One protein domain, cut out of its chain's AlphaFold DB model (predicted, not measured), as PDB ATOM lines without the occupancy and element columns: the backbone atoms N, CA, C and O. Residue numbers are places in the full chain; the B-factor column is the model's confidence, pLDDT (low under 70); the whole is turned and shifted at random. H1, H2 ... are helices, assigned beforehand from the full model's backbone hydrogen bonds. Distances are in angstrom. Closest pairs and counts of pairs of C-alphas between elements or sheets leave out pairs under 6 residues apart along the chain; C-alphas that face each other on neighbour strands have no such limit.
ATOM      1  N   GLY A 234     156.585 139.656  90.946       68.81
ATOM      2  CA  GLY A 234     157.560 139.582  92.039       68.81
ATOM      3  C   GLY A 234     157.164 140.401  93.272       68.81
ATOM      4  O   GLY A 234     157.256 139.919  94.394       68.81
ATOM      5  N   LEU A 235     156.664 141.624  93.087       72.81
ATOM      6  CA  LEU A 235     156.332 142.538  94.182       72.81
ATOM      7  C   LEU A 235     155.249 141.961  95.097       72.81
ATOM      8  O   LEU A 235     155.348 142.087  96.313       72.81
ATOM      9  N   ILE A 236     154.229 141.329  94.516       77.62
ATOM     10  CA  ILE A 236     153.116 140.752  95.271       77.62
ATOM     11  C   ILE A 236     153.618 139.553  96.079       77.62
ATOM     12  O   ILE A 236     153.421 139.517  97.291       77.62
ATOM     13  N   LEU A 237     154.330 138.619  95.443       78.44
ATOM     14  CA  LEU A 237     154.832 137.419  96.113       78.44
ATOM     15  C   LEU A 237     155.845 137.724  97.220       78.44
ATOM     16  O   LEU A 237     155.703 137.209  98.329       78.44
ATOM     17  N   PHE A 238     156.834 138.582  96.954       75.56
ATOM     18  CA  PHE A 238     157.842 138.934  97.957       75.56
ATOM     19  C   PHE A 238     157.216 139.641  99.159       75.56
ATOM     20  O   PHE A 238     157.578 139.349 100.298       75.56
ATOM     21  N   ASN A 239     156.240 140.525  98.927       80.62
ATOM     22  CA  ASN A 239     155.539 141.192 100.017       80.62
ATOM     23  C   ASN A 239     154.691 140.203 100.824       80.62
ATOM     24  O   ASN A 239     154.752 140.232 102.048       80.62
ATOM     25  N   ILE A 240     153.954 139.299 100.171       85.00
ATOM     26  CA  ILE A 240     153.176 138.260 100.865       85.00
ATOM     27  C   ILE A 240     154.097 137.397 101.734       85.00
ATOM     28  O   ILE A 240     153.832 137.235 102.923       85.00
ATOM     29  N   SER A 241     155.210 136.903 101.183       83.12
ATOM     30  CA  SER A 241     156.169 136.095 101.944       83.12
ATOM     31  C   SER A 241     156.755 136.859 103.133       83.12
ATOM     32  O   SER A 241     156.923 136.284 104.207       83.12
ATOM     33  N   PHE A 242     157.061 138.144 102.957       87.19
ATOM     34  CA  PHE A 242     157.574 138.999 104.024       87.19
ATOM     35  C   PHE A 242     156.556 139.191 105.151       87.19
ATOM     36  O   PHE A 242     156.898 139.026 106.321       87.19
ATOM     37  N   PHE A 243     155.299 139.483 104.814       89.56
ATOM     38  CA  PHE A 243     154.245 139.649 105.812       89.56
ATOM     39  C   PHE A 243     153.941 138.341 106.545       89.56
ATOM     40  O   PHE A 243     153.837 138.367 107.767       89.56
ATOM     41  N   ILE A 244     153.898 137.197 105.849       91.62
ATOM     42  CA  ILE A 244     153.742 135.878 106.489       91.62
ATOM     43  C   ILE A 244     154.875 135.629 107.495       91.62
ATOM     44  O   ILE A 244     154.622 135.166 108.607       91.62
ATOM     45  N   TYR A 245     156.116 135.976 107.140       92.25
ATOM     46  CA  TYR A 245     157.265 135.807 108.029       92.25
ATOM     47  C   TYR A 245     157.221 136.740 109.252       92.25
ATOM     48  O   TYR A 245     157.525 136.318 110.369       92.25
ATOM     49  N   ILE A 246     156.776 137.989 109.082       93.12
ATOM     50  CA  ILE A 246     156.537 138.902 110.213       93.12
ATOM     51  C   ILE A 246     155.429 138.368 111.120       93.12
ATOM     52  O   ILE A 246     155.583 138.393 112.340       93.12
ATOM     53  N   THR A 247     154.330 137.861 110.557       94.44
ATOM     54  CA  THR A 247     153.246 137.255 111.340       94.44
ATOM     55  C   THR A 247     153.746 136.042 112.124       94.44
ATOM     56  O   THR A 247     153.426 135.915 113.304       94.44
ATOM     57  N   TYR A 248     154.585 135.195 111.521       95.50
ATOM     58  CA  TYR A 248     155.253 134.092 112.213       95.50
ATOM     59  C   TYR A 248     156.091 134.570 113.406       95.50
ATOM     60  O   TYR A 248     155.907 134.071 114.516       95.50
ATOM     61  N   LEU A 249     156.960 135.568 113.213       95.62
ATOM     62  CA  LEU A 249     157.770 136.128 114.301       95.62
ATOM     63  C   LEU A 249     156.911 136.778 115.396       95.62
ATOM     64  O   LEU A 249     157.192 136.619 116.585       95.62
ATOM     65  N   GLY A 250     155.840 137.477 115.018       95.50
ATOM     66  CA  GLY A 250     154.890 138.065 115.962       95.50
ATOM     67  C   GLY A 250     154.186 137.004 116.812       95.50
ATOM     68  O   GLY A 250     154.090 137.143 118.029       95.50
ATOM     69  N   LEU A 251     153.759 135.897 116.206       95.81
ATOM     70  CA  LEU A 251     153.152 134.785 116.941       95.81
ATOM     71  C   LEU A 251     154.171 134.046 117.816       95.81
ATOM     72  O   LEU A 251     153.848 133.678 118.944       95.81
ATOM     73  N   LEU A 252     155.405 133.859 117.336       95.31
ATOM     74  CA  LEU A 252     156.470 133.197 118.093       95.31
ATOM     75  C   LEU A 252     156.835 134.012 119.337       95.31
ATOM     76  O   LEU A 252     156.995 133.462 120.425       95.31
ATOM     77  N   THR A 253     156.919 135.333 119.195       95.25
ATOM     78  CA  THR A 253     157.197 136.230 120.321       95.25
ATOM     79  C   THR A 253     156.033 136.274 121.301       95.25
ATOM     80  O   THR A 253     156.265 136.149 122.501       95.25
ATOM     81  N   ALA A 254     154.785 136.329 120.822       93.94
ATOM     82  CA  ALA A 254     153.603 136.220 121.677       93.94
ATOM     83  C   ALA A 254     153.565 134.893 122.462       93.94
ATOM     84  O   ALA A 254     153.240 134.886 123.648       93.94
ATOM     85  N   PHE A 255     153.942 133.778 121.828       93.25
ATOM     86  CA  PHE A 255     154.037 132.468 122.475       93.25
ATOM     87  C   PHE A 255     155.092 132.440 123.590       93.25
ATOM     88  O   PHE A 255     154.837 131.899 124.665       93.25
ATOM     89  N   ILE A 256     156.258 133.053 123.361       92.44
ATOM     90  CA  ILE A 256     157.337 133.132 124.357       92.44
ATOM     91  C   ILE A 256     156.963 134.068 125.511       92.44
ATOM     92  O   ILE A 256     157.186 133.706 126.662       92.44
ATOM     93  N   LEU A 257     156.351 135.223 125.228       91.94
ATOM     94  CA  LEU A 257     155.937 136.195 126.250       91.94
ATOM     95  C   LEU A 257     154.869 135.648 127.204       91.94
ATOM     96  O   LEU A 257     154.847 136.024 128.373       91.94
ATOM     97  N   LYS A 258     153.991 134.759 126.723       90.06
ATOM     98  CA  LYS A 258     153.023 134.053 127.579       90.06
ATOM     99  C   LYS A 258     153.646 132.886 128.356       90.06
ATOM    100  O   LYS A 258     153.049 132.420 129.320       90.06
ATOM    101  N   GLY A 259     154.817 132.398 127.945       87.00
ATOM    102  CA  GLY A 259     155.560 131.366 128.663       87.00
ATOM    103  C   GLY A 259     156.215 131.905 129.936       87.00
ATOM    104  O   GLY A 259     156.539 133.086 130.044       87.00
ATOM    105  N   LYS A 260     156.449 131.024 130.912       88.56
ATOM    106  CA  LYS A 260     157.198 131.350 132.136       88.56
ATOM    107  C   LYS A 260     158.587 130.712 132.067       88.56
ATOM    108  O   LYS A 260     158.749 129.608 131.548       88.56
ATOM    109  N   HIS A 261     159.595 131.405 132.591       91.38
ATOM    110  CA  HIS A 261     160.960 130.877 132.659       91.38
ATOM    111  C   HIS A 261     161.009 129.625 133.566       91.38
ATOM    112  O   HIS A 261     160.392 129.659 134.632       91.38
ATOM    113  N   PRO A 262     161.768 128.559 133.231       90.81
ATOM    114  CA  PRO A 262     161.815 127.316 134.015       90.81
ATOM    115  C   PRO A 262     162.086 127.532 135.508       90.81
ATOM    116  O   PRO A 262     161.436 126.917 136.347       90.81
ATOM    117  N   LYS A 263     162.976 128.475 135.842       90.38
ATOM    118  CA  LYS A 263     163.291 128.871 137.225       90.38
ATOM    119  C   LYS A 263     162.055 129.180 138.084       90.38
ATOM    120  O   LYS A 263     162.040 128.806 139.244       90.38
ATOM    121  N   TYR A 264     161.000 129.772 137.515       89.12
ATOM    122  CA  TYR A 264     159.747 130.037 138.239       89.12
ATOM    123  C   TYR A 264     159.127 128.758 138.830       89.12
ATOM    124  O   TYR A 264     158.620 128.770 139.948       89.12
ATOM    125  N   PHE A 265     159.190 127.648 138.089       88.88
ATOM    126  CA  PHE A 265     158.640 126.365 138.521       88.88
ATOM    127  C   PHE A 265     159.556 125.670 139.531       88.88
ATOM    128  O   PHE A 265     159.068 125.149 140.529       88.88
ATOM    129  N   TYR A 266     160.874 125.717 139.309       89.19
ATOM    130  CA  TYR A 266     161.871 125.156 140.231       89.19
ATOM    131  C   TYR A 266     161.855 125.854 141.599       89.19
ATOM    132  O   TYR A 266     161.778 125.175 142.623       89.19
ATOM    133  N   ASP A 267     161.822 127.191 141.618       88.81
ATOM    134  CA  ASP A 267     161.773 127.981 142.855       88.81
ATOM    135  C   ASP A 267     160.494 127.668 143.652       88.81
ATOM    136  O   ASP A 267     160.541 127.482 144.863       88.81
ATOM    137  N   ARG A 268     159.345 127.525 142.977       86.94
ATOM    138  CA  ARG A 268     158.058 127.206 143.624       86.94
ATOM    139  C   ARG A 268     157.934 125.739 144.055       86.94
ATOM    140  O   ARG A 268     157.129 125.431 144.931       86.94
ATOM    141  N   ALA A 269     158.727 124.851 143.463       86.44
ATOM    142  CA  ALA A 269     158.891 123.466 143.895       86.44
ATOM    143  C   ALA A 269     160.018 123.294 144.937       86.44
ATOM    144  O   ALA A 269     160.298 122.165 145.329       86.44
ATOM    145  N   ASN A 270     160.675 124.380 145.378       87.88
ATOM    146  CA  ASN A 270     161.823 124.370 146.296       87.88
ATOM    147  C   ASN A 270     162.975 123.448 145.838       87.88
ATOM    148  O   ASN A 270     163.633 122.805 146.656       87.88
ATOM    149  N   THR A 271     163.225 123.372 144.528       86.31
ATOM    150  CA  THR A 271     164.269 122.521 143.933       86.31
ATOM    151  C   THR A 271     165.271 123.346 143.134       86.31
ATOM    152  O   THR A 271     164.934 124.364 142.534       86.31
ATOM    153  N   THR A 272     166.533 122.913 143.106       87.62
ATOM    154  CA  THR A 272     167.570 123.563 142.296       87.62
ATOM    155  C   THR A 272     167.393 123.230 140.818       87.62
ATOM    156  O   THR A 272     167.158 122.078 140.463       87.62
ATOM    157  N   MET A 273     167.565 124.225 139.947       84.25
ATOM    158  CA  MET A 273     167.478 124.035 138.499       84.25
ATOM    159  C   MET A 273     168.654 123.185 137.990       84.25
ATOM    160  O   MET A 273     169.786 123.665 137.956       84.25
ATOM    161  N   THR A 274     168.384 121.950 137.561       85.56
ATOM    162  CA  THR A 274     169.363 121.075 136.887       85.56
ATOM    163  C   THR A 274     168.965 120.823 135.430       85.56
ATOM    164  O   THR A 274     167.839 121.114 135.023       85.56
ATOM    165  N   LEU A 275     169.901 120.328 134.611       83.88
ATOM    166  CA  LEU A 275     169.613 119.924 133.225       83.88
ATOM    167  C   LEU A 275     169.015 118.510 133.127       83.88
ATOM    168  O   LEU A 275     168.679 118.075 132.025       83.88
ATOM    169  N   ASP A 276     168.881 117.806 134.250       85.81
ATOM    170  CA  ASP A 276     168.441 116.416 134.270       85.81
ATOM    171  C   ASP A 276     166.960 116.290 133.907       85.81
ATOM    172  O   ASP A 276     166.116 117.123 134.246       85.81
ATOM    173  N   LEU A 277     166.626 115.217 133.196       85.75
ATOM    174  CA  LEU A 277     165.253 114.993 132.762       85.75
ATOM    175  C   LEU A 277     164.342 114.558 133.920       85.75
ATOM    176  O   LEU A 277     163.177 114.955 133.973       85.75
ATOM    177  N   ASP A 278     164.878 113.780 134.862       85.88
ATOM    178  CA  ASP A 278     164.118 113.240 135.993       85.88
ATOM    179  C   ASP A 278     163.660 114.345 136.950       85.88
ATOM    180  O   ASP A 278     162.520 114.343 137.416       85.88
ATOM    181  N   THR A 279     164.506 115.351 137.180       86.81
ATOM    182  CA  THR A 279     164.135 116.530 137.973       86.81
ATOM    183  C   THR A 279     163.045 117.338 137.274       86.81
ATOM    184  O   THR A 279     162.076 117.731 137.924       86.81
ATOM    185  N   CYS A 280     163.123 117.500 135.946       87.62
ATOM    186  CA  CYS A 280     162.066 118.146 135.164       87.62
ATOM    187  C   CYS A 280     160.715 117.424 135.332       87.62
ATOM    188  O   CYS A 280     159.682 118.069 135.536       87.62
ATOM    189  N   LYS A 281     160.719 116.086 135.304       88.25
ATOM    190  CA  LYS A 281     159.508 115.279 135.491       88.25
ATOM    191  C   LYS A 281     158.926 115.439 136.899       88.25
ATOM    192  O   LYS A 281     157.737 115.735 137.020       88.25
ATOM    193  N   ASN A 282     159.749 115.344 137.941       88.56
ATOM    194  CA  ASN A 282     159.292 115.476 139.330       88.56
ATOM    195  C   ASN A 282     158.651 116.844 139.604       88.56
ATOM    196  O   ASN A 282     157.600 116.927 140.239       88.56
ATOM    197  N   VAL A 283     159.245 117.921 139.074       88.75
ATOM    198  CA  VAL A 283     158.667 119.269 139.173       88.75
ATOM    199  C   VAL A 283     157.318 119.323 138.457       88.75
ATOM    200  O   VAL A 283     156.362 119.858 139.007       88.75
ATOM    201  N   SER A 284     157.192 118.733 137.264       88.50
ATOM    202  CA  SER A 284     155.914 118.733 136.536       88.50
ATOM    203  C   SER A 284     154.794 117.990 137.279       88.50
ATOM    204  O   SER A 284     153.675 118.499 137.359       88.50
ATOM    205  N   GLU A 285     155.092 116.839 137.889       88.75
ATOM    206  CA  GLU A 285     154.122 116.059 138.670       88.75
ATOM    207  C   GLU A 285     153.681 116.799 139.939       88.75
ATOM    208  O   GLU A 285     152.498 116.785 140.286       88.75
ATOM    209  N   TYR A 286     154.597 117.523 140.593       87.75
ATOM    210  CA  TYR A 286     154.262 118.390 141.724       87.75
ATOM    211  C   TYR A 286     153.214 119.448 141.349       87.75
ATOM    212  O   TYR A 286     152.303 119.706 142.135       87.75
ATOM    213  N   PHE A 287     153.298 120.036 140.152       87.44
ATOM    214  CA  PHE A 287     152.323 121.036 139.712       87.44
ATOM    215  C   PHE A 287     150.959 120.438 139.359       87.44
ATOM    216  O   PHE A 287     149.944 121.026 139.715       87.44
ATOM    217  N   LEU A 288     150.923 119.268 138.713       87.44
ATOM    218  CA  LEU A 288     149.664 118.597 138.359       87.44
ATOM    219  C   LEU A 288     148.872 118.126 139.582       87.44
ATOM    220  O   LEU A 288     147.646 118.130 139.549       87.44
ATOM    221  N   ASN A 289     149.566 117.724 140.650       86.69
ATOM    222  CA  ASN A 289     148.923 117.161 141.836       86.69
ATOM    223  C   ASN A 289     148.498 118.223 142.865       86.69
ATOM    224  O   ASN A 289     147.565 117.980 143.625       86.69
ATOM    225  N   ASN A 290     149.181 119.375 142.919       86.19
ATOM    226  CA  ASN A 290     148.991 120.361 143.993       86.19
ATOM    227  C   ASN A 290     148.276 121.652 143.569       86.19
ATOM    228  O   ASN A 290     147.903 122.439 144.438       86.19
ATOM    229  N   PHE A 291     148.103 121.897 142.268       83.56
ATOM    230  CA  PHE A 291     147.531 123.140 141.747       83.56
ATOM    231  C   PHE A 291     146.369 122.866 140.789       83.56
ATOM    232  O   PHE A 291     146.336 121.850 140.096       83.56
ATOM    233  N   ASN A 292     145.413 123.794 140.747       77.81
ATOM    234  CA  ASN A 292     144.222 123.676 139.907       77.81
ATOM    235  C   ASN A 292     144.446 124.377 138.561       77.81
ATOM    236  O   ASN A 292     145.240 125.308 138.452       77.81
ATOM    237  N   GLN A 293     143.668 124.005 137.541       74.88
ATOM    238  CA  GLN A 293     143.785 124.535 136.169       74.88
ATOM    239  C   GLN A 293     143.619 126.066 136.033       74.88
ATOM    240  O   GLN A 293     143.864 126.617 134.965       74.88
ATOM    241  N   THR A 294     143.194 126.763 137.090       69.75
ATOM    242  CA  THR A 294     143.075 128.227 137.137       69.75
ATOM    243  C   THR A 294     144.380 128.943 137.492       69.75
ATOM    244  O   THR A 294     144.436 130.167 137.396       69.75
ATOM    245  N   ASP A 295     145.412 128.219 137.932       77.88
ATOM    246  CA  ASP A 295     146.703 128.811 138.277       77.88
ATOM    247  C   ASP A 295     147.455 129.311 137.034       77.88
ATOM    248  O   ASP A 295     147.418 128.698 135.968       77.88
ATOM    249  N   GLU A 296     148.239 130.385 137.189       80.06
ATOM    250  CA  GLU A 296     149.072 130.969 136.116       80.06
ATOM    251  C   GLU A 296     150.114 130.000 135.518       80.06
ATOM    252  O   GLU A 296     150.795 130.329 134.544       80.06
ATOM    253  N   ALA A 297     150.284 128.825 136.126       79.62
ATOM    254  CA  ALA A 297     151.148 127.750 135.659       79.62
ATOM    255  C   ALA A 297     150.527 126.928 134.512       79.62
ATOM    256  O   ALA A 297     151.269 126.272 133.773       79.62
ATOM    257  N   PHE A 298     149.202 126.967 134.335       84.94
ATOM    258  CA  PHE A 298     148.475 126.181 133.336       84.94
ATOM    259  C   PHE A 298     148.181 126.972 132.062       84.94
ATOM    260  O   PHE A 298     148.051 128.196 132.057       84.94
ATOM    261  N   LYS A 299     148.090 126.259 130.938       86.69
ATOM    262  CA  LYS A 299     147.821 126.866 129.635       86.69
ATOM    263  C   LYS A 299     146.378 127.345 129.537       86.69
ATOM    264  O   LYS A 299     145.438 126.622 129.840       86.69
ATOM    265  N   THR A 300     146.209 128.542 128.990       88.50
ATOM    266  CA  THR A 300     144.896 129.079 128.625       88.50
ATOM    267  C   THR A 300     144.503 128.677 127.202       88.50
ATOM    268  O   THR A 300     145.362 128.406 126.357       88.50
ATOM    269  N   ASN A 301     143.204 128.737 126.889       87.31
ATOM    270  CA  ASN A 301     142.690 128.514 125.528       87.31
ATOM    271  C   ASN A 301     143.327 129.461 124.493       87.31
ATOM    272  O   ASN A 301     143.511 129.118 123.327       87.31
ATOM    273  N   GLU A 302     143.706 130.670 124.907       87.88
ATOM    274  CA  GLU A 302     144.427 131.591 124.031       87.88
ATOM    275  C   GLU A 302     145.825 131.075 123.675       87.88
ATOM    276  O   GLU A 302     146.270 131.228 122.538       87.88
ATOM    277  N   TYR A 303     146.527 130.466 124.634       89.81
ATOM    278  CA  TYR A 303     147.853 129.897 124.404       89.81
ATOM    279  C   TYR A 303     147.780 128.717 123.429       89.81
ATOM    280  O   TYR A 303     148.596 128.630 122.509       89.81
ATOM    281  N   THR A 304     146.781 127.842 123.571       89.19
ATOM    282  CA  THR A 304     146.570 126.720 122.642       89.19
ATOM    283  C   THR A 304     146.211 127.203 121.236       89.19
ATOM    284  O   THR A 304     146.729 126.658 120.262       89.19
ATOM    285  N   ASN A 305     145.417 128.272 121.111       92.38
ATOM    286  CA  ASN A 305     145.078 128.868 119.813       92.38
ATOM    287  C   ASN A 305     146.305 129.483 119.118       92.38
ATOM    288  O   ASN A 305     146.524 129.242 117.931       92.38
ATOM    289  N   ILE A 306     147.142 130.226 119.854       93.00
ATOM    290  CA  ILE A 306     148.408 130.770 119.326       93.00
ATOM    291  C   ILE A 306     149.333 129.629 118.887       93.00
ATOM    292  O   ILE A 306     149.920 129.688 117.807       93.00
ATOM    293  N   LYS A 307     149.429 128.568 119.694       92.69
ATOM    294  CA  LYS A 307     150.231 127.382 119.382       92.69
ATOM    295  C   LYS A 307     149.769 126.696 118.089       92.69
ATOM    296  O   LYS A 307     150.598 126.352 117.250       92.69
ATOM    297  N   LEU A 308     148.459 126.529 117.902       92.75
ATOM    298  CA  LEU A 308     147.893 125.936 116.688       92.75
ATOM    299  C   LEU A 308     148.176 126.800 115.448       92.75
ATOM    300  O   LEU A 308     148.603 126.278 114.419       92.75
ATOM    301  N   ALA A 309     147.998 128.120 115.562       94.56
ATOM    302  CA  ALA A 309     148.314 129.061 114.488       94.56
ATOM    303  C   ALA A 309     149.804 129.014 114.102       94.56
ATOM    304  O   ALA A 309     150.142 129.027 112.917       94.56
ATOM    305  N   LEU A 310     150.695 128.894 115.093       95.06
ATOM    306  CA  LEU A 310     152.125 128.707 114.860       95.06
ATOM    307  C   LEU A 310     152.418 127.428 114.082       95.06
ATOM    308  O   LEU A 310     153.138 127.490 113.090       95.06
ATOM    309  N   TYR A 311     151.836 126.289 114.464       93.62
ATOM    310  CA  TYR A 311     152.044 125.047 113.717       93.62
ATOM    311  C   TYR A 311     151.571 125.135 112.272       93.62
ATOM    312  O   TYR A 311     152.275 124.658 111.381       93.62
ATOM    313  N   ALA A 312     150.427 125.778 112.024       93.50
ATOM    314  CA  ALA A 312     149.936 125.983 110.667       93.50
ATOM    315  C   ALA A 312     150.969 126.747 109.822       93.50
ATOM    316  O   ALA A 312     151.358 126.278 108.754       93.50
ATOM    317  N   ILE A 313     151.501 127.861 110.331       94.12
ATOM    318  CA  ILE A 313     152.492 128.666 109.602       94.12
ATOM    319  C   ILE A 313     153.844 127.945 109.480       94.12
ATOM    320  O   ILE A 313     154.486 127.987 108.435       94.12
ATOM    321  N   MET A 314     154.288 127.229 110.510       91.88
ATOM    322  CA  MET A 314     155.528 126.453 110.428       91.88
ATOM    323  C   MET A 314     155.424 125.320 109.404       91.88
ATOM    324  O   MET A 314     156.383 125.061 108.680       91.88
ATOM    325  N   SER A 315     154.257 124.682 109.287       90.50
ATOM    326  CA  SER A 315     154.032 123.627 108.297       90.50
ATOM    327  C   SER A 315     154.133 124.150 106.861       90.50
ATOM    328  O   SER A 315     154.766 123.502 106.027       90.50
ATOM    329  N   THR A 316     153.621 125.354 106.572       89.62
ATOM    330  CA  THR A 316     153.756 125.957 105.235       89.62
ATOM    331  C   THR A 316     155.211 126.290 104.917       89.62
ATOM    332  O   THR A 316     155.653 126.061 103.791       89.62
ATOM    333  N   PHE A 317     155.995 126.740 105.902       90.25
ATOM    334  CA  PHE A 317     157.434 126.946 105.725       90.25
ATOM    335  C   PHE A 317     158.199 125.642 105.504       90.25
ATOM    336  O   PHE A 317     159.103 125.615 104.668       90.25
ATOM    337  N   ILE A 318     157.845 124.559 106.197       88.56
ATOM    338  CA  ILE A 318     158.453 123.241 105.965       88.56
ATOM    339  C   ILE A 318     158.160 122.788 104.532       88.56
ATOM    340  O   ILE A 318     159.093 122.453 103.806       88.56
ATOM    341  N   VAL A 319     156.904 122.867 104.084       89.12
ATOM    342  CA  VAL A 319     156.519 122.519 102.705       89.12
ATOM    343  C   VAL A 319     157.264 123.384 101.685       89.12
ATOM    344  O   VAL A 319     157.836 122.840 100.743       89.12
ATOM    345  N   LYS A 320     157.342 124.708 101.896       86.19
ATOM    346  CA  LYS A 320     158.130 125.624 101.052       86.19
ATOM    347  C   LYS A 320     159.577 125.146 100.925       86.19
ATOM    348  O   LYS A 320     160.084 125.011  99.817       86.19
ATOM    349  N   ASN A 321     160.239 124.887 102.053       83.75
ATOM    350  CA  ASN A 321     161.640 124.470 102.066       83.75
ATOM    351  C   ASN A 321     161.837 123.098 101.399       83.75
ATOM    352  O   ASN A 321     162.806 122.923 100.667       83.75
ATOM    353  N   VAL A 322     160.904 122.155 101.573       85.50
ATOM    354  CA  VAL A 322     160.938 120.849 100.893       85.50
ATOM    355  C   VAL A 322     160.800 121.005  99.378       85.50
ATOM    356  O   VAL A 322     161.580 120.401  98.645       85.50
ATOM    357  N   ILE A 323     159.871 121.842  98.898       82.88
ATOM    358  CA  ILE A 323     159.702 122.118  97.461       82.88
ATOM    359  C   ILE A 323     160.982 122.718  96.880       82.88
ATOM    360  O   ILE A 323     161.450 122.250  95.849       82.88
ATOM    361  N   VAL A 324     161.573 123.707  97.558       77.50
ATOM    362  CA  VAL A 324     162.825 124.355  97.130       77.50
ATOM    363  C   VAL A 324     163.974 123.350  97.062       77.50
ATOM    364  O   VAL A 324     164.720 123.331  96.086       77.50
ATOM    365  N   ILE A 325     164.117 122.489  98.072       79.81
ATOM    366  CA  ILE A 325     165.150 121.447  98.067       79.81
ATOM    367  C   ILE A 325     164.908 120.467  96.918       79.81
ATOM    368  O   ILE A 325     165.863 120.125  96.232       79.81
ATOM    369  N   ALA A 326     163.664 120.048  96.677       78.56
ATOM    370  CA  ALA A 326     163.328 119.098  95.619       78.56
ATOM    371  C   ALA A 326     163.521 119.676  94.206       78.56
ATOM    372  O   ALA A 326     163.991 118.963  93.322       78.56
ATOM    373  N   SER A 327     163.187 120.951  93.984       71.19
ATOM    374  CA  SER A 327     163.271 121.589  92.664       71.19
ATOM    375  C   SER A 327     164.682 122.049  92.295       71.19
ATOM    376  O   SER A 327     165.035 122.058  91.120       71.19
ATOM    377  N   LEU A 328     165.500 122.428  93.282       66.50
ATOM    378  CA  LEU A 328     166.806 123.055  93.056       66.50
ATOM    379  C   LEU A 328     167.981 122.198  93.569       66.50
ATOM    380  O   LEU A 328     169.115 122.687  93.664       66.50
ATOM    381  N   PHE A 329     167.757 120.917  93.887       63.84
ATOM    382  CA  PHE A 329     168.830 119.981  94.245       63.84
ATOM    383  C   PHE A 329     169.829 119.834  93.080       63.84
ATOM    384  O   PHE A 329     169.396 119.631  91.945       63.84
ATOM    385  N   PRO A 330     171.164 119.905  93.286       60.19
ATOM    386  CA  PRO A 330     171.927 120.098  94.528       60.19
ATOM    387  C   PRO A 330     172.387 121.555  94.773       60.19
ATOM    388  O   PRO A 330     173.226 121.816  95.635       60.19
ATOM    389  N   LYS A 331     171.891 122.528  94.004       60.53
ATOM    390  CA  LYS A 331     172.414 123.906  93.983       60.53
ATOM    391  C   LYS A 331     171.990 124.743  95.200       60.53
ATOM    392  O   LYS A 331     172.729 125.657  95.565       60.53
ATOM    393  N   VAL A 332     170.893 124.384  95.880       57.59
ATOM    394  CA  VAL A 332     170.429 125.019  97.141       57.59
ATOM    395  C   VAL A 332     171.506 125.016  98.227       57.59
ATOM    396  O   VAL A 332     171.652 125.990  98.963       57.59
ATOM    397  N   PHE A 333     172.332 123.966  98.284       57.19
ATOM    398  CA  PHE A 333     173.377 123.809  99.301       57.19
ATOM    399  C   PHE A 333     174.501 124.852  99.197       57.19
ATOM    400  O   PHE A 333     175.369 124.911 100.071       57.19
ATOM    401  N   ARG A 334     174.504 125.697  98.161       56.44
ATOM    402  CA  ARG A 334     175.527 126.727  97.966       56.44
ATOM    403  C   ARG A 334     175.191 128.065  98.635       56.44
ATOM    404  O   ARG A 334     176.104 128.861  98.853       56.44
ATOM    405  N   THR A 335     173.931 128.312  98.996       66.25
ATOM    406  CA  THR A 335     173.497 129.602  99.559       66.25
ATOM    407  C   THR A 335     173.364 129.523 101.082       66.25
ATOM    408  O   THR A 335     172.533 128.795 101.615       66.25
ATOM    409  N   GLY A 336     174.172 130.305 101.807       71.06
ATOM    410  CA  GLY A 336     174.233 130.275 103.278       71.06
ATOM    411  C   GLY A 336     172.930 130.650 104.004       71.06
ATOM    412  O   GLY A 336     172.693 130.173 105.111       71.06
ATOM    413  N   SER A 337     172.070 131.474 103.396       79.00
ATOM    414  CA  SER A 337     170.828 131.955 104.025       79.00
ATOM    415  C   SER A 337     169.815 130.839 104.281       79.00
ATOM    416  O   SER A 337     169.163 130.841 105.323       79.00
ATOM    417  N   SER A 338     169.722 129.862 103.376       81.56
ATOM    418  CA  SER A 338     168.772 128.750 103.491       81.56
ATOM    419  C   SER A 338     169.075 127.858 104.698       81.56
ATOM    420  O   SER A 338     168.155 127.398 105.364       81.56
ATOM    421  N   TYR A 339     170.352 127.671 105.049       84.75
ATOM    422  CA  TYR A 339     170.733 126.887 106.229       84.75
ATOM    423  C   TYR A 339     170.316 127.547 107.540       84.75
ATOM    424  O   TYR A 339     169.856 126.858 108.446       84.75
ATOM    425  N   ILE A 340     170.470 128.871 107.645       88.62
ATOM    426  CA  ILE A 340     170.100 129.616 108.855       88.62
ATOM    427  C   ILE A 340     168.581 129.559 109.052       88.62
ATOM    428  O   ILE A 340     168.129 129.316 110.168       88.62
ATOM    429  N   GLU A 341     167.803 129.701 107.972       88.31
ATOM    430  CA  GLU A 341     166.341 129.592 108.024       88.31
ATOM    431  C   GLU A 341     165.891 128.182 108.439       88.31
ATOM    432  O   GLU A 341     165.073 128.041 109.346       88.31
ATOM    433  N   ILE A 342     166.456 127.132 107.830       89.62
ATOM    434  CA  ILE A 342     166.129 125.739 108.170       89.62
ATOM    435  C   ILE A 342     166.499 125.435 109.627       89.62
ATOM    436  O   ILE A 342     165.689 124.868 110.359       89.62
ATOM    437  N   LEU A 343     167.688 125.846 110.076       92.56
ATOM    438  CA  LEU A 343     168.127 125.649 111.458       92.56
ATOM    439  C   LEU A 343     167.214 126.384 112.451       92.56
ATOM    440  O   LEU A 343     166.820 125.806 113.465       92.56
ATOM    441  N   ALA A 344     166.833 127.629 112.149       93.81
ATOM    442  CA  ALA A 344     165.893 128.397 112.963       93.81
ATOM    443  C   ALA A 344     164.519 127.712 113.043       93.81
ATOM    444  O   ALA A 344     163.950 127.586 114.130       93.81
ATOM    445  N   LEU A 345     164.001 127.218 111.914       92.75
ATOM    446  CA  LEU A 345     162.728 126.496 111.863       92.75
ATOM    447  C   LEU A 345     162.773 125.208 112.688       92.75
ATOM    448  O   LEU A 345     161.846 124.952 113.451       92.75
ATOM    449  N   ILE A 346     163.854 124.429 112.604       93.50
ATOM    450  CA  ILE A 346     164.014 123.201 113.396       93.50
ATOM    451  C   ILE A 346     164.035 123.526 114.895       93.50
ATOM    452  O   ILE A 346     163.270 122.941 115.658       93.50
ATOM    453  N   LEU A 347     164.863 124.483 115.326       95.56
ATOM    454  CA  LEU A 347     164.995 124.831 116.747       95.56
ATOM    455  C   LEU A 347     163.697 125.393 117.336       95.56
ATOM    456  O   LEU A 347     163.292 125.012 118.435       95.56
ATOM    457  N   THR A 348     163.012 126.266 116.598       94.88
ATOM    458  CA  THR A 348     161.711 126.795 117.030       94.88
ATOM    459  C   THR A 348     160.639 125.707 117.055       94.88
ATOM    460  O   THR A 348     159.803 125.705 117.956       94.88
ATOM    461  N   TYR A 349     160.689 124.736 116.139       93.94
ATOM    462  CA  TYR A 349     159.723 123.638 116.105       93.94
ATOM    463  C   TYR A 349     159.901 122.728 117.318       93.94
ATOM    464  O   TYR A 349     158.936 122.432 118.021       93.94
ATOM    465  N   VAL A 350     161.152 122.365 117.616       93.88
ATOM    466  CA  VAL A 350     161.532 121.576 118.795       93.88
ATOM    467  C   VAL A 350     161.108 122.266 120.096       93.88
ATOM    468  O   VAL A 350     160.679 121.592 121.033       93.88
ATOM    469  N   TYR A 351     161.180 123.598 120.156       94.19
ATOM    470  CA  TYR A 351     160.722 124.368 121.312       94.19
ATOM    471  C   TYR A 351     159.199 124.357 121.482       94.19
ATOM    472  O   TYR A 351     158.714 124.177 122.598       94.19
ATOM    473  N   VAL A 352     158.436 124.531 120.400       93.25
ATOM    474  CA  VAL A 352     156.963 124.583 120.457       93.25
ATOM    475  C   VAL A 352     156.351 123.187 120.669       93.25
ATOM    476  O   VAL A 352     155.255 123.079 121.219       93.25
ATOM    477  N   LEU A 353     157.039 122.117 120.255       92.62
ATOM    478  CA  LEU A 353     156.608 120.725 120.418       92.62
ATOM    479  C   LEU A 353     156.419 120.334 121.893       92.62
ATOM    480  O   LEU A 353     157.264 120.618 122.737       92.62
ATOM    481  N   ASP A 354     155.312 119.658 122.205       91.50
ATOM    482  CA  ASP A 354     155.135 119.040 123.521       91.50
ATOM    483  C   ASP A 354     155.856 117.682 123.487       91.50
ATOM    484  O   ASP A 354     155.423 116.767 122.791       91.50
ATOM    485  N   TRP A 355     157.001 117.581 124.165       91.06
ATOM    486  CA  TRP A 355     157.827 116.367 124.237       91.06
ATOM    487  C   TRP A 355     157.179 115.298 125.118       91.06
ATOM    488  O   TRP A 355     157.391 114.106 124.909       91.06
ATOM    489  N   TYR A 356     156.398 115.733 126.109       88.75
ATOM    490  CA  TYR A 356     155.815 114.870 127.127       88.75
ATOM    491  C   TYR A 356     154.321 115.142 127.312       88.75
ATOM    492  O   TYR A 356     153.883 116.273 127.093       88.75
ATOM    493  N   PRO A 357     153.542 114.156 127.798       87.88
ATOM    494  CA  PRO A 357     152.105 114.318 128.006       87.88
ATOM    495  C   PRO A 357     151.753 115.455 128.969       87.88
ATOM    496  O   PRO A 357     150.892 116.257 128.664       87.88
ATOM    497  N   TRP A 358     152.469 115.608 130.084       85.94
ATOM    498  CA  TRP A 358     152.211 116.675 131.065       85.94
ATOM    499  C   TRP A 358     152.429 118.090 130.508       85.94
ATOM    500  O   TRP A 358     151.901 119.068 131.041       85.94
ATOM    501  N   GLN A 359     153.180 118.224 129.411       88.00
ATOM    502  CA  GLN A 359     153.334 119.504 128.737       88.00
ATOM    503  C   GLN A 359     152.073 119.924 128.000       88.00
ATOM    504  O   GLN A 359     152.061 121.058 127.542       88.00
ATOM    505  N   THR A 360     151.042 119.087 127.837       85.56
ATOM    506  CA  THR A 360     149.786 119.515 127.202       85.56
ATOM    507  C   THR A 360     149.073 120.560 128.038       85.56
ATOM    508  O   THR A 360     148.557 121.508 127.449       85.56
ATOM    509  N   ASP A 361     149.156 120.455 129.365       85.62
ATOM    510  CA  ASP A 361     148.330 121.228 130.296       85.62
ATOM    511  C   ASP A 361     149.117 122.365 130.965       85.62
ATOM    512  O   ASP A 361     148.585 123.454 131.185       85.62
ATOM    513  N   ILE A 362     150.408 122.154 131.234       88.19
ATOM    514  CA  ILE A 362     151.270 123.109 131.946       88.19
ATOM    515  C   ILE A 362     152.059 123.969 130.945       88.19
ATOM    516  O   ILE A 362     152.508 123.497 129.900       88.19
ATOM    517  N   LEU A 363     152.304 125.239 131.280       88.62
ATOM    518  CA  LEU A 363     153.184 126.155 130.531       88.62
ATOM    519  C   LEU A 363     154.682 125.804 130.643       88.62
ATOM    520  O   LEU A 363     155.523 126.449 130.012       88.62
ATOM    521  N   PHE A 364     155.026 124.812 131.461       89.25
ATOM    522  CA  PHE A 364     156.394 124.466 131.813       89.25
ATOM    523  C   PHE A 364     157.141 123.783 130.659       89.25
ATOM    524  O   PHE A 364     156.683 122.798 130.077       89.25
ATOM    525  N   ARG A 365     158.340 124.290 130.355       90.62
ATOM    526  CA  ARG A 365     159.290 123.701 129.403       90.62
ATOM    527  C   ARG A 365     160.556 123.296 130.143       90.62
ATOM    528  O   ARG A 365     161.046 124.066 130.968       90.62
ATOM    529  N   CYS A 366     161.103 122.118 129.833       90.88
ATOM    530  CA  CYS A 366     162.354 121.689 130.460       90.88
ATOM    531  C   CYS A 366     163.505 122.649 130.094       90.88
ATOM    532  O   CYS A 366     163.487 123.231 129.002       90.88
ATOM    533  N   PRO A 367     164.535 122.790 130.948       91.81
ATOM    534  CA  PRO A 367     165.642 123.723 130.720       91.81
ATOM    535  C   PRO A 367     166.330 123.563 129.357       91.81
ATOM    536  O   PRO A 367     166.559 124.557 128.673       91.81
ATOM    537  N   VAL A 368     166.573 122.323 128.915       91.44
ATOM    538  CA  VAL A 368     167.170 122.032 127.596       91.44
ATOM    539  C   VAL A 368     166.281 122.542 126.459       91.44
ATOM    540  O   VAL A 368     166.745 123.242 125.562       91.44
ATOM    541  N   GLN A 369     164.982 122.245 126.517       93.06
ATOM    542  CA  GLN A 369     164.015 122.698 125.519       93.06
ATOM    543  C   GLN A 369     163.945 124.233 125.473       93.06
ATOM    544  O   GLN A 369     163.923 124.819 124.392       93.06
ATOM    545  N   TYR A 370     163.965 124.888 126.637       92.50
ATOM    546  CA  TYR A 370     163.946 126.346 126.749       92.50
ATOM    547  C   TYR A 370     165.196 127.000 126.133       92.50
ATOM    548  O   TYR A 370     165.077 127.974 125.388       92.50
ATOM    549  N   GLN A 371     166.386 126.433 126.364       93.81
ATOM    550  CA  GLN A 371     167.641 126.906 125.762       93.81
ATOM    551  C   GLN A 371     167.633 126.794 124.229       93.81
ATOM    552  O   GLN A 371     168.022 127.739 123.538       93.81
ATOM    553  N   LEU A 372     167.141 125.674 123.683       93.44
ATOM    554  CA  LEU A 372     166.998 125.492 122.232       93.44
ATOM    555  C   LEU A 372     166.024 126.512 121.626       93.44
ATOM    556  O   LEU A 372     166.300 127.071 120.564       93.44
ATOM    557  N   GLY A 373     164.924 126.807 122.326       94.06
ATOM    558  CA  GLY A 373     163.970 127.843 121.933       94.06
ATOM    559  C   GLY A 373     164.576 129.241 121.888       94.06
ATOM    560  O   GLY A 373     164.338 129.976 120.929       94.06
ATOM    561  N   ALA A 374     165.414 129.589 122.868       94.81
ATOM    562  CA  ALA A 374     166.116 130.871 122.896       94.81
ATOM    563  C   ALA A 374     167.061 131.036 121.691       94.81
ATOM    564  O   ALA A 374     167.044 132.074 121.026       94.81
ATOM    565  N   MET A 375     167.828 129.993 121.349       95.56
ATOM    566  CA  MET A 375     168.676 130.001 120.149       95.56
ATOM    567  C   MET A 375     167.839 130.072 118.862       95.56
ATOM    568  O   MET A 375     168.153 130.842 117.953       95.56
ATOM    569  N   GLY A 376     166.744 129.310 118.791       95.25
ATOM    570  CA  GLY A 376     165.821 129.334 117.656       95.25
ATOM    571  C   GLY A 376     165.216 130.719 117.423       95.25
ATOM    572  O   GLY A 376     165.175 131.186 116.287       95.25
ATOM    573  N   MET A 377     164.819 131.412 118.494       94.69
ATOM    574  CA  MET A 377     164.305 132.782 118.427       94.69
ATOM    575  C   MET A 377     165.353 133.745 117.860       94.69
ATOM    576  O   MET A 377     165.052 134.496 116.932       94.69
ATOM    577  N   LEU A 378     166.591 133.695 118.362       95.31
ATOM    578  CA  LEU A 378     167.680 134.541 117.872       95.31
ATOM    579  C   LEU A 378     167.918 134.339 116.368       95.31
ATOM    580  O   LEU A 378     167.961 135.307 115.605       95.31
ATOM    581  N   LEU A 379     168.030 133.085 115.926       94.38
ATOM    582  CA  LEU A 379     168.258 132.761 114.517       94.38
ATOM    583  C   LEU A 379     167.059 133.122 113.629       94.38
ATOM    584  O   LEU A 379     167.258 133.552 112.489       94.38
ATOM    585  N   ALA A 380     165.827 133.018 114.134       94.38
ATOM    586  CA  ALA A 380     164.633 133.454 113.412       94.38
ATOM    587  C   ALA A 380     164.636 134.978 113.184       94.38
ATOM    588  O   ALA A 380     164.328 135.449 112.084       94.38
ATOM    589  N   TYR A 381     165.069 135.766 114.170       94.38
ATOM    590  CA  TYR A 381     165.245 137.210 113.997       94.38
ATOM    591  C   TYR A 381     166.397 137.563 113.053       94.38
ATOM    592  O   TYR A 381     166.250 138.461 112.230       94.38
ATOM    593  N   ILE A 382     167.518 136.839 113.100       91.25
ATOM    594  CA  ILE A 382     168.605 137.018 112.121       91.25
ATOM    595  C   ILE A 382     168.107 136.700 110.705       91.25
ATOM    596  O   ILE A 382     168.418 137.424 109.758       91.25
ATOM    597  N   SER A 383     167.275 135.668 110.560       90.06
ATOM    598  CA  SER A 383     166.700 135.276 109.271       90.06
ATOM    599  C   SER A 383     165.774 136.349 108.679       90.06
ATOM    600  O   SER A 383     165.682 136.465 107.456       90.06
ATOM    601  N   LEU A 384     165.169 137.214 109.507       90.19
ATOM    602  CA  LEU A 384     164.376 138.364 109.046       90.19
ATOM    603  C   LEU A 384     165.186 139.305 108.145       90.19
ATOM    604  O   LEU A 384     164.640 139.849 107.184       90.19
ATOM    605  N   PHE A 385     166.485 139.486 108.409       87.25
ATOM    606  CA  PHE A 385     167.325 140.357 107.583       87.25
ATOM    607  C   PHE A 385     167.389 139.880 106.126       87.25
ATOM    608  O   PHE A 385     167.395 140.708 105.211       87.25
ATOM    609  N   PHE A 386     167.369 138.567 105.881       84.31
ATOM    610  CA  PHE A 386     167.350 138.029 104.519       84.31
ATOM    611  C   PHE A 386     166.029 138.329 103.800       84.31
ATOM    612  O   PHE A 386     166.047 138.687 102.624       84.31
ATOM    613  N   TYR A 387     164.897 138.302 104.507       83.62
ATOM    614  CA  TYR A 387     163.605 138.693 103.937       83.62
ATOM    615  C   TYR A 387     163.526 140.201 103.650       83.62
ATOM    616  O   TYR A 387     163.072 140.612 102.578       83.62
ATOM    617  N   VAL A 388     164.036 141.048 104.550       84.31
ATOM    618  CA  VAL A 388     164.078 142.506 104.320       84.31
ATOM    619  C   VAL A 388     164.983 142.847 103.129       84.31
ATOM    620  O   VAL A 388     164.658 143.751 102.354       84.31
ATOM    621  N   ARG A 389     166.078 142.099 102.918       81.12
ATOM    622  CA  ARG A 389     166.954 142.243 101.742       81.12
ATOM    623  C   ARG A 389     166.187 142.106 100.427       81.12
ATOM    624  O   ARG A 389     166.446 142.876  99.505       81.12
ATOM    625  N   THR A 390     165.265 141.151 100.340       73.94
ATOM    626  CA  THR A 390     164.521 140.864  99.105       73.94
ATOM    627  C   THR A 390     163.366 141.830  98.846       73.94
ATOM    628  O   THR A 390     162.971 142.016  97.696       73.94
ATOM    629  N   THR A 391     162.829 142.484  99.883       70.75
ATOM    630  CA  THR A 391     161.665 143.369  99.729       70.75
ATOM    631  C   THR A 391     162.016 144.714  99.068       70.75
ATOM    632  O   THR A 391     162.854 145.461  99.579       70.75
ATOM    633  N   PRO A 392     161.347 145.094  97.964       64.44
ATOM    634  CA  PRO A 392     161.626 146.350  97.262       64.44
ATOM    635  C   PRO A 392     160.877 147.569  97.835       64.44
ATOM    636  O   PRO A 392     161.227 148.697  97.492       64.44
ATOM    637  N   VAL A 393     159.859 147.376  98.687       63.47
ATOM    638  CA  VAL A 393     158.933 148.442  99.139       63.47
ATOM    639  C   VAL A 393     159.620 149.501  99.998       63.47
ATOM    640  O   VAL A 393     159.335 150.685  99.856       63.47
ATOM    641  N   LEU A 394     160.540 149.092 100.874       62.22
ATOM    642  CA  LEU A 394     161.127 149.992 101.869       62.22
ATOM    643  C   LEU A 394     162.496 150.545 101.452       62.22
ATOM    644  O   LEU A 394     163.083 151.339 102.179       62.22
ATOM    645  N   GLY A 395     163.063 150.093 100.325       66.06
ATOM    646  CA  GLY A 395     164.441 150.428  99.930       66.06
ATOM    647  C   GLY A 395     165.517 149.992 100.945       66.06
ATOM    648  O   GLY A 395     166.704 150.235 100.725       66.06
TER     649      GLY A 395
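What this domain is: This is residues 234 to 395 of the 527 residues of the protein "Hypothetical protein" of Rotaria sp. Silwood1 (UniProt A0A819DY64). What does the model look like? An elongated bundle of four long helices, H4, H1, H6 and H8, runs up and down, each against the one before it in the chain; H2, H3 and H7 form a small head at one end, and tiny H5 is at the other. H4 packs on H1 and H6, and H8 packs on the same two helices from the other side. What is it built of? The printed part has 162 residues with eight named helices, H1 to H8 in chain order, and no named strand; its class is all helix. How compact is it? It is only just loose, close to compact, with a radius of gyration of the C-alphas of 18.4 A and spans of 56 by 30 by 26 A.

How they stand to each other: What touches the longest helix? H4, residues 301 to 328, touches H1, residues 234 to 258, with its residues 303 to 314 alone; the closest C-alphas, of Leu 310 and Leu 251, are 6.5 A apart, at a steep tilt of 40 degrees, opposite ways. H4 touches H6, residues 336 to 352, the closest C-alphas being those of Met 314 and Leu 345 at 7.3 A, at a shallow tilt of 31 degrees, opposite ways. Where is the fourth long helix? H8, residues 367 to 390, is apart from H4 but touches H6, opposite ways at 37 degrees, only just steep; the closest C-alphas, of Gly 376 and Leu 347, are 4.7 A apart. H8 touches H1 at a shallow tilt of 24 degrees, opposite ways, the closest C-alphas being those of Tyr 387 and Phe 242 at 6.0 A. Where are the small helices? H3, residues 277 to 290, only just touches H7, residues 357 to 360, with 3 pairs of C-alphas within 8 A, the closest Ser 284 and Trp 358 at 6.9 A, and with residues 284 to 288 of H3 alone. H2, residues 262 to 268, is close but not clearly touching to H8, the closest C-alphas being those of Pro 262 and Pro 367 at 6.2 A; H5, residues 331 to 334, is so to H4, with Val 332 and Ile 325 at 6.4 A. How complete are the helix backbones? Every O i to N i+4 pair is within hydrogen-bond range in H1, H2, H3 and H4, against 12 of 13 in H6 and 17 of 20 in H8; H5 and H7 are too short for such a pair.

Where its parts are: Where do the ends lie? H1 begins at C-alpha 234, (157.560, 139.582, 92.039), and H8 ends at C-alpha 390, (164.521, 140.864, 99.105). How long are the helices? From first to last C-alpha H4 measures 40.8 A, H1 36.3 A, H8 36.0 A, H6 25.0 A and H3 20.5 A.

The domain as a whole: How large is it? The two C-alphas farthest apart, of Gly 234 and Asn 270, are 56.5 A apart. Is anything cut or loosely placed? The printed part has no cut and no long link; residues 326 to 331, of which 326 to 328 belong to H4, stand free. Where is confidence low? The mean pLDDT of the printed part is 86.1, with residues 234, 294, 328 to 335 and 392 to 395 under 70.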